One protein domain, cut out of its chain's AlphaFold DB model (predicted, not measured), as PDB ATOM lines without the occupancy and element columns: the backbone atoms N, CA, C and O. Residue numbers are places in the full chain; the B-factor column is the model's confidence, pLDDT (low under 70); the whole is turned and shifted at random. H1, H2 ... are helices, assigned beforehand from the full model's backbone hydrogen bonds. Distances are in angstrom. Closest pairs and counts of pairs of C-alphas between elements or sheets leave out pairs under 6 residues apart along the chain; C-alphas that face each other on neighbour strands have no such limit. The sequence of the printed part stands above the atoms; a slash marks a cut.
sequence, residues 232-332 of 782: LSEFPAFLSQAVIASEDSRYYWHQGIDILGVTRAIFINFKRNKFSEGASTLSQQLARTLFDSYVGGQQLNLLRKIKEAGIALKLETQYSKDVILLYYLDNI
ATOM      1  N   LEU A 232     117.445  87.924  34.985       89.19
ATOM      2  CA  LEU A 232     117.884  86.972  36.019       89.19
ATOM      3  C   LEU A 232     118.435  85.654  35.429       89.19
ATOM      4  O   LEU A 232     119.295  85.019  36.031       89.19
ATOM      5  N   SER A 233     117.996  85.277  34.223       89.00
ATOM      6  CA  SER A 233     118.500  84.121  33.468       89.00
ATOM      7  C   SER A 233     119.924  84.283  32.914       89.00
ATOM      8  O   SER A 233     120.473  83.326  32.377       89.00
ATOM      9  N   GLU A 234     120.556  85.453  33.063       89.25
ATOM     10  CA  GLU A 234     121.991  85.625  32.795       89.25
ATOM     11  C   GLU A 234     122.897  85.070  33.911       89.25
ATOM     12  O   GLU A 234     124.121  85.110  33.760       89.25
ATOM     13  N   PHE A 235     122.325  84.564  35.008       92.12
ATOM     14  CA  PHE A 235     123.030  83.916  36.115       92.12
ATOM     15  C   PHE A 235     122.683  82.414  36.199       92.12
ATOM     16  O   PHE A 235     121.555  82.030  35.877       92.12
ATOM     17  N   PRO A 236     123.585  81.549  36.711       92.38
ATOM     18  CA  PRO A 236     123.270  80.144  36.953       92.38
ATOM     19  C   PRO A 236     122.091  79.976  37.915       92.38
ATOM     20  O   PRO A 236     122.066  80.590  38.983       92.38
ATOM     21  N   ALA A 237     121.174  79.053  37.617       88.38
ATOM     22  CA  ALA A 237     120.059  78.734  38.515       88.38
ATOM     23  C   ALA A 237     120.541  78.343  39.930       88.38
ATOM     24  O   ALA A 237     119.951  78.769  40.924       88.38
ATOM     25  N   PHE A 238     121.655  77.605  40.026       91.50
ATOM     26  CA  PHE A 238     122.283  77.245  41.302       91.50
ATOM     27  C   PHE A 238     122.802  78.451  42.097       91.50
ATOM     28  O   PHE A 238     122.779  78.401  43.320       91.50
ATOM     29  N   LEU A 239     123.232  79.539  41.446       95.12
ATOM     30  CA  LEU A 239     123.706  80.743  42.139       95.12
ATOM     31  C   LEU A 239     122.547  81.468  42.829       95.12
ATOM     32  O   LEU A 239     122.604  81.714  44.031       95.12
ATOM     33  N   SER A 240     121.470  81.734  42.091       94.38
ATOM     34  CA  SER A 240     120.243  82.330  42.632       94.38
ATOM     35  C   SER A 240     119.683  81.496  43.793       94.38
ATOM     36  O   SER A 240     119.297  82.031  44.830       94.38
ATOM     37  N   GLN A 241     119.709  80.165  43.660       94.56
ATOM     38  CA  GLN A 241     119.296  79.235  44.714       94.56
ATOM     39  C   GLN A 241     120.251  79.227  45.920       94.56
ATOM     40  O   GLN A 241     119.775  79.140  47.049       94.56
ATOM     41  N   ALA A 242     121.566  79.346  45.712       95.75
ATOM     42  CA  ALA A 242     122.566  79.374  46.781       95.75
ATOM     43  C   ALA A 242     122.470  80.651  47.622       95.75
ATOM     44  O   ALA A 242     122.477  80.576  48.848       95.75
ATOM     45  N   VAL A 243     122.313  81.808  46.968       95.69
ATOM     46  CA  VAL A 243     122.110  83.106  47.628       95.69
ATOM     47  C   VAL A 243     120.841  83.089  48.481       95.69
ATOM     48  O   VAL A 243     120.901  83.424  49.660       95.69
ATOM     49  N   ILE A 244     119.716  82.614  47.932       94.81
ATOM     50  CA  ILE A 244     118.465  82.461  48.694       94.81
ATOM     51  C   ILE A 244     118.654  81.483  49.864       94.81
ATOM     52  O   ILE A 244     118.277  81.795  50.988       94.81
ATOM     53  N   ALA A 245     119.264  80.314  49.642       93.00
ATOM     54  CA  ALA A 245     119.433  79.309  50.692       93.00
ATOM     55  C   ALA A 245     120.372  79.759  51.834       93.00
ATOM     56  O   ALA A 245     120.156  79.345  52.974       93.00
ATOM     57  N   SER A 246     121.378  80.595  51.541       92.38
ATOM     58  CA  SER A 246     122.309  81.176  52.525       92.38
ATOM     59  C   SER A 246     121.704  82.357  53.283       92.38
ATOM     60  O   SER A 246     121.644  82.340  54.512       92.38
ATOM     61  N   GLU A 247     121.248  83.378  52.553       92.38
ATOM     62  CA  GLU A 247     120.954  84.696  53.122       92.38
ATOM     63  C   GLU A 247     119.496  84.853  53.563       92.38
ATOM     64  O   GLU A 247     119.213  85.545  54.540       92.38
ATOM     65  N   ASP A 248     118.555  84.233  52.843       93.12
ATOM     66  CA  ASP A 248     117.124  84.503  52.990       93.12
ATOM     67  C   ASP A 248     116.278  83.302  52.537       93.12
ATOM     68  O   ASP A 248     115.590  83.317  51.514       93.12
ATOM     69  N   SER A 249     116.317  82.213  53.310       90.50
ATOM     70  CA  SER A 249     115.655  80.945  52.951       90.50
ATOM     71  C   SER A 249     114.119  81.015  52.886       90.50
ATOM     72  O   SER A 249     113.473  80.047  52.484       90.50
ATOM     73  N   ARG A 250     113.521  82.160  53.243       90.69
ATOM     74  CA  ARG A 250     112.093  82.476  53.077       90.69
ATOM     75  C   ARG A 250     111.843  83.618  52.086       90.69
ATOM     76  O   ARG A 250     110.739  84.151  52.089       90.69
ATOM     77  N   TYR A 251     112.795  83.951  51.213       94.69
ATOM     78  CA  TYR A 251     112.737  85.121  50.330       94.69
ATOM     79  C   TYR A 251     111.387  85.340  49.627       94.69
ATOM     80  O   TYR A 251     110.865  86.447  49.664       94.69
ATOM     81  N   TYR A 252     110.775  84.303  49.046       94.12
ATOM     82  CA  TYR A 252     109.479  84.414  48.351       94.12
ATOM     83  C   TYR A 252     108.235  84.418  49.269       94.12
ATOM     84  O   TYR A 252     107.128  84.607  48.777       94.12
ATOM     85  N   TRP A 253     108.391  84.206  50.580       90.62
ATOM     86  CA  TRP A 253     107.298  84.040  51.555       90.62
ATOM     87  C   TRP A 253     107.057  85.251  52.466       90.62
ATOM     88  O   TRP A 253     106.040  85.294  53.156       90.62
ATOM     89  N   HIS A 254     107.972  86.221  52.509       91.00
ATOM     90  CA  HIS A 254     107.811  87.467  53.271       91.00
ATOM     91  C   HIS A 254     107.764  88.685  52.346       91.00
ATOM     92  O   HIS A 254     108.141  88.597  51.176       91.00
ATOM     93  N   GLN A 255     107.314  89.821  52.881       88.44
ATOM     94  CA  GLN A 255     107.339  91.110  52.190       88.44
ATOM     95  C   GLN A 255     108.323  92.055  52.889       88.44
ATOM     96  O   GLN A 255     108.054  92.543  53.985       88.44
ATOM     97  N   GLY A 256     109.497  92.252  52.285       87.62
ATOM     98  CA  GLY A 256     110.611  93.099  52.729       87.62
ATOM     99  C   GLY A 256     111.336  92.644  54.007       87.62
ATOM    100  O   GLY A 256     112.550  92.827  54.123       87.62
ATOM    101  N   ILE A 257     110.615  92.067  54.972       89.81
ATOM    102  CA  ILE A 257     111.074  91.758  56.330       89.81
ATOM    103  C   ILE A 257     110.580  90.364  56.748       89.81
ATOM    104  O   ILE A 257     109.387  90.135  56.942       89.81
ATOM    105  N   ASP A 258     111.510  89.446  56.996       90.50
ATOM    106  CA  ASP A 258     111.223  88.118  57.542       90.50
ATOM    107  C   ASP A 258     110.969  88.186  59.061       90.50
ATOM    108  O   ASP A 258     111.867  87.956  59.872       90.50
ATOM    109  N   ILE A 259     109.738  88.514  59.467       85.00
ATOM    110  CA  ILE A 259     109.336  88.629  60.887       85.00
ATOM    111  C   ILE A 259     109.630  87.328  61.662       85.00
ATOM    112  O   ILE A 259     110.102  87.368  62.806       85.00
ATOM    113  N   LEU A 260     109.426  86.167  61.028       84.31
ATOM    114  CA  LEU A 260     109.755  84.856  61.601       84.31
ATOM    115  C   LEU A 260     111.275  84.665  61.729       84.31
ATOM    116  O   LEU A 260     111.749  84.130  62.727       84.31
ATOM    117  N   GLY A 261     112.058  85.154  60.768       83.38
ATOM    118  CA  GLY A 261     113.520  85.174  60.821       83.38
ATOM    119  C   GLY A 261     114.071  86.050  61.939       83.38
ATOM    120  O   GLY A 261     114.933  85.593  62.687       83.38
ATOM    121  N   VAL A 262     113.538  87.265  62.095       84.00
ATOM    122  CA  VAL A 262     113.928  88.219  63.146       84.00
ATOM    123  C   VAL A 262     113.639  87.650  64.534       84.00
ATOM    124  O   VAL A 262     114.536  87.585  65.374       84.00
ATOM    125  N   THR A 263     112.415  87.178  64.778       81.44
ATOM    126  CA  THR A 263     112.013  86.598  66.075       81.44
ATOM    127  C   THR A 263     112.814  85.340  66.429       81.44
ATOM    128  O   THR A 263     113.316  85.216  67.549       81.44
ATOM    129  N   ARG A 264     113.031  84.445  65.458       83.56
ATOM    130  CA  ARG A 264     113.903  83.264  65.577       83.56
ATOM    131  C   ARG A 264     115.354  83.644  65.898       83.56
ATOM    132  O   ARG A 264     115.947  83.055  66.801       83.56
ATOM    133  N   ALA A 265     115.920  84.633  65.204       81.38
ATOM    134  CA  ALA A 265     117.289  85.097  65.430       81.38
ATOM    135  C   ALA A 265     117.460  85.738  66.817       81.38
ATOM    136  O   ALA A 265     118.449  85.458  67.491       81.38
ATOM    137  N   ILE A 266     116.486  86.530  67.287       80.62
ATOM    138  CA  ILE A 266     116.477  87.089  68.652       80.62
ATOM    139  C   ILE A 266     116.538  85.960  69.690       80.62
ATOM    140  O   ILE A 266     117.427  85.961  70.543       80.62
ATOM    141  N   PHE A 267     115.651  84.965  69.589       82.69
ATOM    142  CA  PHE A 267     115.601  83.844  70.534       82.69
ATOM    143  C   PHE A 267     116.896  83.013  70.541       82.69
ATOM    144  O   PHE A 267     117.412  82.662  71.605       82.69
ATOM    145  N   ILE A 268     117.454  82.722  69.363       78.81
ATOM    146  CA  ILE A 268     118.682  81.927  69.235       78.81
ATOM    147  C   ILE A 268     119.913  82.694  69.733       78.81
ATOM    148  O   ILE A 268     120.713  82.122  70.478       78.81
ATOM    149  N   ASN A 269     120.068  83.969  69.367       77.75
ATOM    150  CA  ASN A 269     121.204  84.788  69.799       77.75
ATOM    151  C   ASN A 269     121.171  85.023  71.322       77.75
ATOM    152  O   ASN A 269     122.211  84.910  71.970       77.75
ATOM    153  N   PHE A 270     119.983  85.231  71.911       81.06
ATOM    154  CA  PHE A 270     119.797  85.294  73.367       81.06
ATOM    155  C   PHE A 270     120.202  83.976  74.048       81.06
ATOM    156  O   PHE A 270     121.004  83.982  74.978       81.06
ATOM    157  N   LYS A 271     119.736  82.823  73.542       81.38
ATOM    158  CA  LYS A 271     120.079  81.503  74.106       81.38
ATOM    159  C   LYS A 271     121.565  81.136  73.965       81.38
ATOM    160  O   LYS A 271     122.084  80.401  74.802       81.38
ATOM    161  N   ARG A 272     122.250  81.595  72.910       72.06
ATOM    162  CA  ARG A 272     123.676  81.296  72.650       72.06
ATOM    163  C   ARG A 272     124.652  82.304  73.269       72.06
ATOM    164  O   ARG A 272     125.855  82.063  73.214       72.06
ATOM    165  N   ASN A 273     124.156  83.417  73.816       65.50
ATOM    166  CA  ASN A 273     124.941  84.541  74.345       65.50
ATOM    167  C   ASN A 273     126.032  85.056  73.369       65.50
ATOM    168  O   ASN A 273     127.093  85.529  73.770       65.50
ATOM    169  N   LYS A 274     125.771  84.906  72.062       51.75
ATOM    170  CA  LYS A 274     126.621  85.297  70.930       51.75
ATOM    171  C   LYS A 274     125.721  85.641  69.746       51.75
ATOM    172  O   LYS A 274     124.786  84.895  69.453       51.75
ATOM    173  N   PHE A 275     126.038  86.716  69.027       55.53
ATOM    174  CA  PHE A 275     125.415  87.028  67.740       55.53
ATOM    175  C   PHE A 275     125.917  86.028  66.689       55.53
ATOM    176  O   PHE A 275     127.013  86.169  66.158       55.53
ATOM    177  N   SER A 276     125.135  84.975  66.458       50.50
ATOM    178  CA  SER A 276     125.505  83.821  65.628       50.50
ATOM    179  C   SER A 276     124.646  83.679  64.376       50.50
ATOM    180  O   SER A 276     125.024  82.922  63.484       50.50
ATOM    181  N   GLU A 277     123.488  84.336  64.314       62.19
ATOM    182  CA  GLU A 277     122.574  84.246  63.176       62.19
ATOM    183  C   GLU A 277     122.069  85.624  62.744       62.19
ATOM    184  O   GLU A 277     121.673  86.448  63.576       62.19
ATOM    185  N   GLY A 278     122.093  85.847  61.426       66.62
ATOM    186  CA  GLY A 278     121.579  87.048  60.782       66.62
ATOM    187  C   GLY A 278     120.052  87.124  60.817       66.62
ATOM    188  O   GLY A 278     119.352  86.113  60.865       66.62
ATOM    189  N   ALA A 279     119.548  88.355  60.785       77.88
ATOM    190  CA  ALA A 279     118.127  88.686  60.863       77.88
ATOM    191  C   ALA A 279     117.713  89.648  59.733       77.88
ATOM    192  O   ALA A 279     116.889  90.535  59.946       77.88
ATOM    193  N   SER A 280     118.366  89.574  58.567       87.44
ATOM    194  CA  SER A 280     118.198  90.560  57.495       87.44
ATOM    195  C   SER A 280     118.022  89.924  56.129       87.44
ATOM    196  O   SER A 280     118.822  89.089  55.729       87.44
ATOM    197  N   THR A 281     116.976  90.368  55.439       92.94
ATOM    198  CA  THR A 281     116.520  89.858  54.142       92.94
ATOM    199  C   THR A 281     117.409  90.329  52.995       92.94
ATOM    200  O   THR A 281     118.110  91.339  53.120       92.94
ATOM    201  N   LEU A 282     117.326  89.662  51.840       94.56
ATOM    202  CA  LEU A 282     118.003  90.120  50.615       94.56
ATOM    203  C   LEU A 282     117.594  91.557  50.250       94.56
ATOM    204  O   LEU A 282     118.443  92.378  49.908       94.56
ATOM    205  N   SER A 283     116.319  91.899  50.430       95.00
ATOM    206  CA  SER A 283     115.760  93.228  50.161       95.00
ATOM    207  C   SER A 283     116.306  94.308  51.106       95.00
ATOM    208  O   SER A 283     116.581  95.423  50.669       95.00
ATOM    209  N   GLN A 284     116.552  93.986  52.384       92.75
ATOM    210  CA  GLN A 284     117.253  94.880  53.323       92.75
ATOM    211  C   GLN A 284     118.743  95.022  52.990       92.75
ATOM    212  O   GLN A 284     119.306  96.113  53.112       92.75
ATOM    213  N   GLN A 285     119.395  93.944  52.544       91.81
ATOM    214  CA  GLN A 285     120.778  94.022  52.079       91.81
ATOM    215  C   GLN A 285     120.899  94.890  50.812       91.81
ATOM    216  O   GLN A 285     121.803  95.723  50.749       91.81
ATOM    217  N   LEU A 286     119.969  94.761  49.855       92.25
ATOM    218  CA  LEU A 286     119.909  95.593  48.649       92.25
ATOM    219  C   LEU A 286     119.608  97.059  48.983       92.25
ATOM    220  O   LEU A 286     120.280  97.951  48.468       92.25
ATOM    221  N   ALA A 287     118.654  97.312  49.885       91.25
ATOM    222  CA  ALA A 287     118.330  98.647  50.383       91.25
ATOM    223  C   ALA A 287     119.573  99.390  50.900       91.25
ATOM    224  O   ALA A 287     119.804 100.545  50.547       91.25
ATOM    225  N   ARG A 288     120.401  98.701  51.696       87.25
ATOM    226  CA  ARG A 288     121.685  99.207  52.197       87.25
ATOM    227  C   ARG A 288     122.685  99.495  51.068       87.25
ATOM    228  O   ARG A 288     123.402 100.479  51.163       87.25
ATOM    229  N   THR A 289     122.737  98.672  50.021       85.56
ATOM    230  CA  THR A 289     123.664  98.854  48.888       85.56
ATOM    231  C   THR A 289     123.259 100.001  47.957       85.56
ATOM    232  O   THR A 289     124.122 100.777  47.552       85.56
ATOM    233  N   LEU A 290     121.972 100.124  47.612       84.62
ATOM    234  CA  LEU A 290     121.490 101.125  46.648       84.62
ATOM    235  C   LEU A 290     121.223 102.501  47.286       84.62
ATOM    236  O   LEU A 290     121.463 103.522  46.650       84.62
ATOM    237  N   PHE A 291     120.759 102.543  48.541       84.38
ATOM    238  CA  PHE A 291     120.318 103.773  49.221       84.38
ATOM    239  C   PHE A 291     121.209 104.140  50.424       84.38
ATOM    240  O   PHE A 291     120.746 104.751  51.387       84.38
ATOM    241  N   ASP A 292     122.492 103.768  50.370       78.81
ATOM    242  CA  ASP A 292     123.486 103.895  51.450       78.81
ATOM    243  C   ASP A 292     123.534 105.284  52.124       78.81
ATOM    244  O   ASP A 292     123.601 105.374  53.352       78.81
ATOM    245  N   SER A 293     123.423 106.366  51.347       76.19
ATOM    246  CA  SER A 293     123.429 107.752  51.841       76.19
ATOM    247  C   SER A 293     122.164 108.145  52.603       76.19
ATOM    248  O   SER A 293     122.249 108.865  53.597       76.19
ATOM    249  N   TYR A 294     120.992 107.637  52.206       81.56
ATOM    250  CA  TYR A 294     119.774 107.779  53.007       81.56
ATOM    251  C   TYR A 294     119.836 106.885  54.251       81.56
ATOM    252  O   TYR A 294     119.498 107.326  55.351       81.56
ATOM    253  N   VAL A 295     120.268 105.633  54.081       81.69
ATOM    254  CA  VAL A 295     120.298 104.595  55.118       81.69
ATOM    255  C   VAL A 295     121.276 104.958  56.244       81.69
ATOM    256  O   VAL A 295     120.879 104.924  57.411       81.69
ATOM    257  N   GLY A 296     122.495 105.397  55.920       63.72
ATOM    258  CA  GLY A 296     123.479 105.930  56.873       63.72
ATOM    259  C   GLY A 296     124.801 105.157  56.969       63.72
ATOM    260  O   GLY A 296     125.390 105.108  58.052       63.72
ATOM    261  N   GLY A 297     125.279 104.546  55.881       58.09
ATOM    262  CA  GLY A 297     126.612 103.939  55.841       58.09
ATOM    263  C   GLY A 297     126.798 102.694  56.721       58.09
ATOM    264  O   GLY A 297     125.858 102.038  57.181       58.09
ATOM    265  N   GLN A 298     128.058 102.361  57.012       51.94
ATOM    266  CA  GLN A 298     128.412 101.145  57.758       51.94
ATOM    267  C   GLN A 298     128.118 101.193  59.277       51.94
ATOM    268  O   GLN A 298     128.183 100.145  59.925       51.94
ATOM    269  N   GLN A 299     127.688 102.326  59.847       53.59
ATOM    270  CA  GLN A 299     127.424 102.462  61.291       53.59
ATOM    271  C   GLN A 299     126.339 101.496  61.813       53.59
ATOM    272  O   GLN A 299     125.234 101.421  61.271       53.59
ATOM    273  N   LEU A 300     126.635 100.771  62.897       55.50
ATOM    274  CA  LEU A 300     125.776  99.736  63.498       55.50
ATOM    275  C   LEU A 300     124.632 100.319  64.358       55.50
ATOM    276  O   LEU A 300     124.448  99.956  65.517       55.50
ATOM    277  N   ASN A 301     123.839 101.215  63.773       67.75
ATOM    278  CA  ASN A 301     122.777 101.941  64.470       67.75
ATOM    279  C   ASN A 301     121.413 101.250  64.281       67.75
ATOM    280  O   ASN A 301     121.046 100.896  63.159       67.75
ATOM    281  N   LEU A 302     120.598 101.145  65.339       78.31
ATOM    282  CA  LEU A 302     119.225 100.608  65.246       78.31
ATOM    283  C   LEU A 302     118.364 101.400  64.240       78.31
ATOM    284  O   LEU A 302     117.632 100.815  63.444       78.31
ATOM    285  N   LEU A 303     118.534 102.727  64.209       80.75
ATOM    286  CA  LEU A 303     117.903 103.617  63.228       80.75
ATOM    287  C   LEU A 303     118.271 103.262  61.777       80.75
ATOM    288  O   LEU A 303     117.423 103.382  60.895       80.75
ATOM    289  N   ARG A 304     119.496 102.771  61.522       83.25
ATOM    290  CA  ARG A 304     119.890 102.295  60.190       83.25
ATOM    291  C   ARG A 304     119.060 101.077  59.798       83.25
ATOM    292  O   ARG A 304     118.483 101.071  58.719       83.25
ATOM    293  N   LYS A 305     118.915 100.092  60.692       84.94
ATOM    294  CA  LYS A 305     118.100  98.893  60.427       84.94
ATOM    295  C   LYS A 305     116.621  99.210  60.196       84.94
ATOM    296  O   LYS A 305     115.999  98.561  59.363       84.94
ATOM    297  N   ILE A 306     116.081 100.240  60.850       85.25
ATOM    298  CA  ILE A 306     114.722 100.740  60.581       85.25
ATOM    299  C   ILE A 306     114.629 101.360  59.171       85.25
ATOM    300  O   ILE A 306     113.681 101.074  58.442       85.25
ATOM    301  N   LYS A 307     115.632 102.136  58.733       88.62
ATOM    302  CA  LYS A 307     115.695 102.669  57.357       88.62
ATOM    303  C   LYS A 307     115.878 101.577  56.296       88.62
ATOM    304  O   LYS A 307     115.189 101.617  55.281       88.62
ATOM    305  N   GLU A 308     116.758 100.599  56.535       90.44
ATOM    306  CA  GLU A 308     116.931  99.408  55.684       90.44
ATOM    307  C   GLU A 308     115.591  98.676  55.506       90.44
ATOM    308  O   GLU A 308     115.213  98.335  54.389       90.44
ATOM    309  N   ALA A 309     114.844  98.483  56.600       90.62
ATOM    310  CA  ALA A 309     113.533  97.840  56.596       90.62
ATOM    311  C   ALA A 309     112.461  98.645  55.838       90.62
ATOM    312  O   ALA A 309     111.721  98.066  55.048       90.62
ATOM    313  N   GLY A 310     112.399  99.969  56.025       91.69
ATOM    314  CA  GLY A 310     111.455 100.832  55.304       91.69
ATOM    315  C   GLY A 310     111.697 100.849  53.790       91.69
ATOM    316  O   GLY A 310     110.760 100.695  53.009       91.69
ATOM    317  N   ILE A 311     112.960 100.947  53.362       92.81
ATOM    318  CA  ILE A 311     113.323 100.847  51.940       92.81
ATOM    319  C   ILE A 311     113.008  99.444  51.397       92.81
ATOM    320  O   ILE A 311     112.461  99.343  50.305       92.81
ATOM    321  N   ALA A 312     113.288  98.370  52.146       94.38
ATOM    322  CA  ALA A 312     112.987  96.998  51.723       94.38
ATOM    323  C   ALA A 312     111.482  96.750  51.504       94.38
ATOM    324  O   ALA A 312     111.111  96.120  50.516       94.38
ATOM    325  N   LEU A 313     110.620  97.284  52.378       92.31
ATOM    326  CA  LEU A 313     109.166  97.282  52.173       92.31
ATOM    327  C   LEU A 313     108.788  98.059  50.904       92.31
ATOM    328  O   LEU A 313     108.072  97.543  50.051       92.31
ATOM    329  N   LYS A 314     109.304  99.286  50.746       92.50
ATOM    330  CA  LYS A 314     108.967 100.153  49.607       92.50
ATOM    331  C   LYS A 314     109.414  99.554  48.265       92.50
ATOM    332  O   LYS A 314     108.641  99.591  47.312       92.50
ATOM    333  N   LEU A 315     110.597  98.932  48.217       93.44
ATOM    334  CA  LEU A 315     111.096  98.172  47.064       93.44
ATOM    335  C   LEU A 315     110.126  97.059  46.655       93.44
ATOM    336  O   LEU A 315     109.735  96.994  45.495       93.44
ATOM    337  N   GLU A 316     109.683  96.224  47.596       93.19
ATOM    338  CA  GLU A 316     108.785  95.100  47.290       93.19
ATOM    339  C   GLU A 316     107.336  95.506  46.989       93.19
ATOM    340  O   GLU A 316     106.596  94.721  46.403       93.19
ATOM    341  N   THR A 317     106.931  96.742  47.302       90.44
ATOM    342  CA  THR A 317     105.668  97.307  46.784       90.44
ATOM    343  C   THR A 317     105.759  97.826  45.343       90.44
ATOM    344  O   THR A 317     104.734  98.206  44.784       90.44
ATOM    345  N   GLN A 318     106.956  97.882  44.740       91.38
ATOM    346  CA  GLN A 318     107.177  98.450  43.399       91.38
ATOM    347  C   GLN A 318     107.886  97.496  42.421       91.38
ATOM    348  O   GLN A 318     107.723  97.643  41.211       91.38
ATOM    349  N   TYR A 319     108.633  96.506  42.917       94.00
ATOM    350  CA  TYR A 319     109.412  95.563  42.111       94.00
ATOM    351  C   TYR A 319     109.148  94.113  42.513       94.00
ATOM    352  O   TYR A 319     108.973  93.795  43.689       94.00
ATOM    353  N   SER A 320     109.169  93.211  41.528       94.94
ATOM    354  CA  SER A 320     109.053  91.775  41.786       94.94
ATOM    355  C   SER A 320     110.292  91.230  42.505       94.94
ATOM    356  O   SER A 320     111.399  91.769  42.396       94.94
ATOM    357  N   LYS A 321     110.116  90.098  43.197       94.88
ATOM    358  CA  LYS A 321     111.208  89.352  43.846       94.88
ATOM    359  C   LYS A 321     112.346  89.026  42.870       94.88
ATOM    360  O   LYS A 321     113.507  89.073  43.270       94.88
ATOM    361  N   ASP A 322     112.040  88.778  41.601       94.75
ATOM    362  CA  ASP A 322     113.043  88.454  40.581       94.75
ATOM    363  C   ASP A 322     113.866  89.682  40.167       94.75
ATOM    364  O   ASP A 322     115.077  89.568  39.996       94.75
ATOM    365  N   VAL A 323     113.249  90.870  40.079       93.75
ATOM    366  CA  VAL A 323     113.961  92.137  39.817       93.75
ATOM    367  C   VAL A 323     114.841  92.522  41.009       93.75
ATOM    368  O   VAL A 323     115.992  92.907  40.827       93.75
ATOM    369  N   ILE A 324     114.344  92.365  42.236       94.75
ATOM    370  CA  ILE A 324     115.125  92.645  43.453       94.75
ATOM    371  C   ILE A 324     116.303  91.664  43.584       94.75
ATOM    372  O   ILE A 324     117.413  92.080  43.917       94.75
ATOM    373  N   LEU A 325     116.107  90.386  43.245       95.69
ATOM    374  CA  LEU A 325     117.180  89.390  43.229       95.69
ATOM    375  C   LEU A 325     118.202  89.668  42.118       95.69
ATOM    376  O   LEU A 325     119.400  89.588  42.374       95.69
ATOM    377  N   LEU A 326     117.748  90.046  40.921       94.12
ATOM    378  CA  LEU A 326     118.597  90.483  39.809       94.12
ATOM    379  C   LEU A 326     119.501  91.652  40.227       94.12
ATOM    380  O   LEU A 326     120.722  91.545  40.132       94.12
ATOM    381  N   TYR A 327     118.922  92.726  40.772       92.25
ATOM    382  CA  TYR A 327     119.687  93.883  41.244       92.25
ATOM    383  C   TYR A 327     120.633  93.529  42.400       92.25
ATOM    384  O   TYR A 327     121.744  94.055  42.441       92.25
ATOM    385  N   TYR A 328     120.252  92.616  43.303       94.00
ATOM    386  CA  TYR A 328     121.145  92.101  44.348       94.00
ATOM    387  C   TYR A 328     122.342  91.350  43.757       94.00
ATOM    388  O   TYR A 328     123.484  91.695  44.064       94.00
ATOM    389  N   LEU A 329     122.101  90.369  42.880       94.38
ATOM    390  CA  LEU A 329     123.152  89.553  42.263       94.38
ATOM    391  C   LEU A 329     124.135  90.380  41.424       94.38
ATOM    392  O   LEU A 329     125.287  89.974  41.271       94.38
ATOM    393  N   ASP A 330     123.703  91.525  40.903       90.19
ATOM    394  CA  ASP A 330     124.519  92.391  40.055       90.19
ATOM    395  C   ASP A 330     125.244  93.516  40.825       90.19
ATOM    396  O   ASP A 330     126.252  94.027  40.344       90.19
ATOM    397  N   ASN A 331     124.798  93.871  42.042       87.38
ATOM    398  CA  ASN A 331     125.343  95.009  42.806       87.38
ATOM    399  C   ASN A 331     125.929  94.695  44.186       87.38
ATOM    400  O   ASN A 331     126.574  95.574  44.770       87.38
ATOM    401  N   ILE A 332     125.715  93.497  44.739       90.94
ATOM    402  CA  ILE A 332     126.223  93.141  46.069       90.94
ATOM    403  C   ILE A 332     127.759  93.170  46.116       90.94
ATOM    404  O   ILE A 332     128.432  92.727  45.188       90.94
TER     405      ILE A 332
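AT A GLANCE: This is residues 232 to 332 of the 782 residues of the protein "Penicillin-insensitive transglycosylase" of Nostoc sp. ATCC 53789 (UniProt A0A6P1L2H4). What does the model look like? The core is the helix H3, crossed by the long helix H5 and with H6 packed on it, while the short H4 packs on H5; H1 and H2 lie one after the other along the side away from H4 and H5, and neither touches another helix, though H1 is near H6. What is it made of? The printed part has 101 residues with six named helices, H1 to H6 in that order, and no named strand; the class is all helix. How large is its outline? It is compact, with a radius of gyration of the C-alphas of 13.7 A, and spans 42 by 30 by 22 A.

IN THESE COORDINATES: Where do the first helices lie? H1 is residues 237 to 247, 15.8 A from first to last C-alpha, beginning at C-alpha 237 at (120.059, 78.734, 38.515). H2 is residues 259 to 272, 19.9 A, and H3 is residues 282 to 290, 12.2 A. Which helices follow? H4 is residues 292 to 295, 4.9 A, and H5 is residues 302 to 316, 21.5 A, beginning at C-alpha 302 at (119.225, 100.608, 65.246). H6 is residues 321 to 331, 15.3 A, ending at C-alpha 331 at (125.343, 95.009, 42.806).

HOW THE PARTS SIT: What does H1 come near? H1 and H6 are close but not clearly touching, about perpendicular at 88 degrees, with the closest C-alphas, those of Ser 240 and Leu 325, 7.7 A apart. H2 is apart from the other five helices. What touches H3? H5 touches it, about perpendicular at 77 degrees, with the closest C-alphas, those of Ser 283 and Ala 312, 4.9 A apart. H6 touches it at a steep tilt of 46 degrees, the same way, with the closest C-alphas, those of Leu 286 and Tyr 328, 5.7 A apart. Where does H4 sit? It touches H5 at residues 304 to 308 alone, with the closest C-alphas, those of Val 295 and Lys 307, 5.5 A apart. Are the helix backbones well formed? In H1, H2, H3, H5 and H6 every O i to N i+4 pair is within hydrogen-bond range; H4 is too short for such a pair, and its one O i to N i+3 pair is within range.

THE WHOLE: How far does it reach? The two C-alphas farthest apart, those of Glu 234 and Asn 273, are 41.7 A apart. Is it whole, and which link is long? The printed part has no cut, and the link from H1 to H2, 11 residues, is long. Where is confidence low? The mean pLDDT of the printed part is 85.3, and residues 273 to 278 and 296 to 301 are under 70.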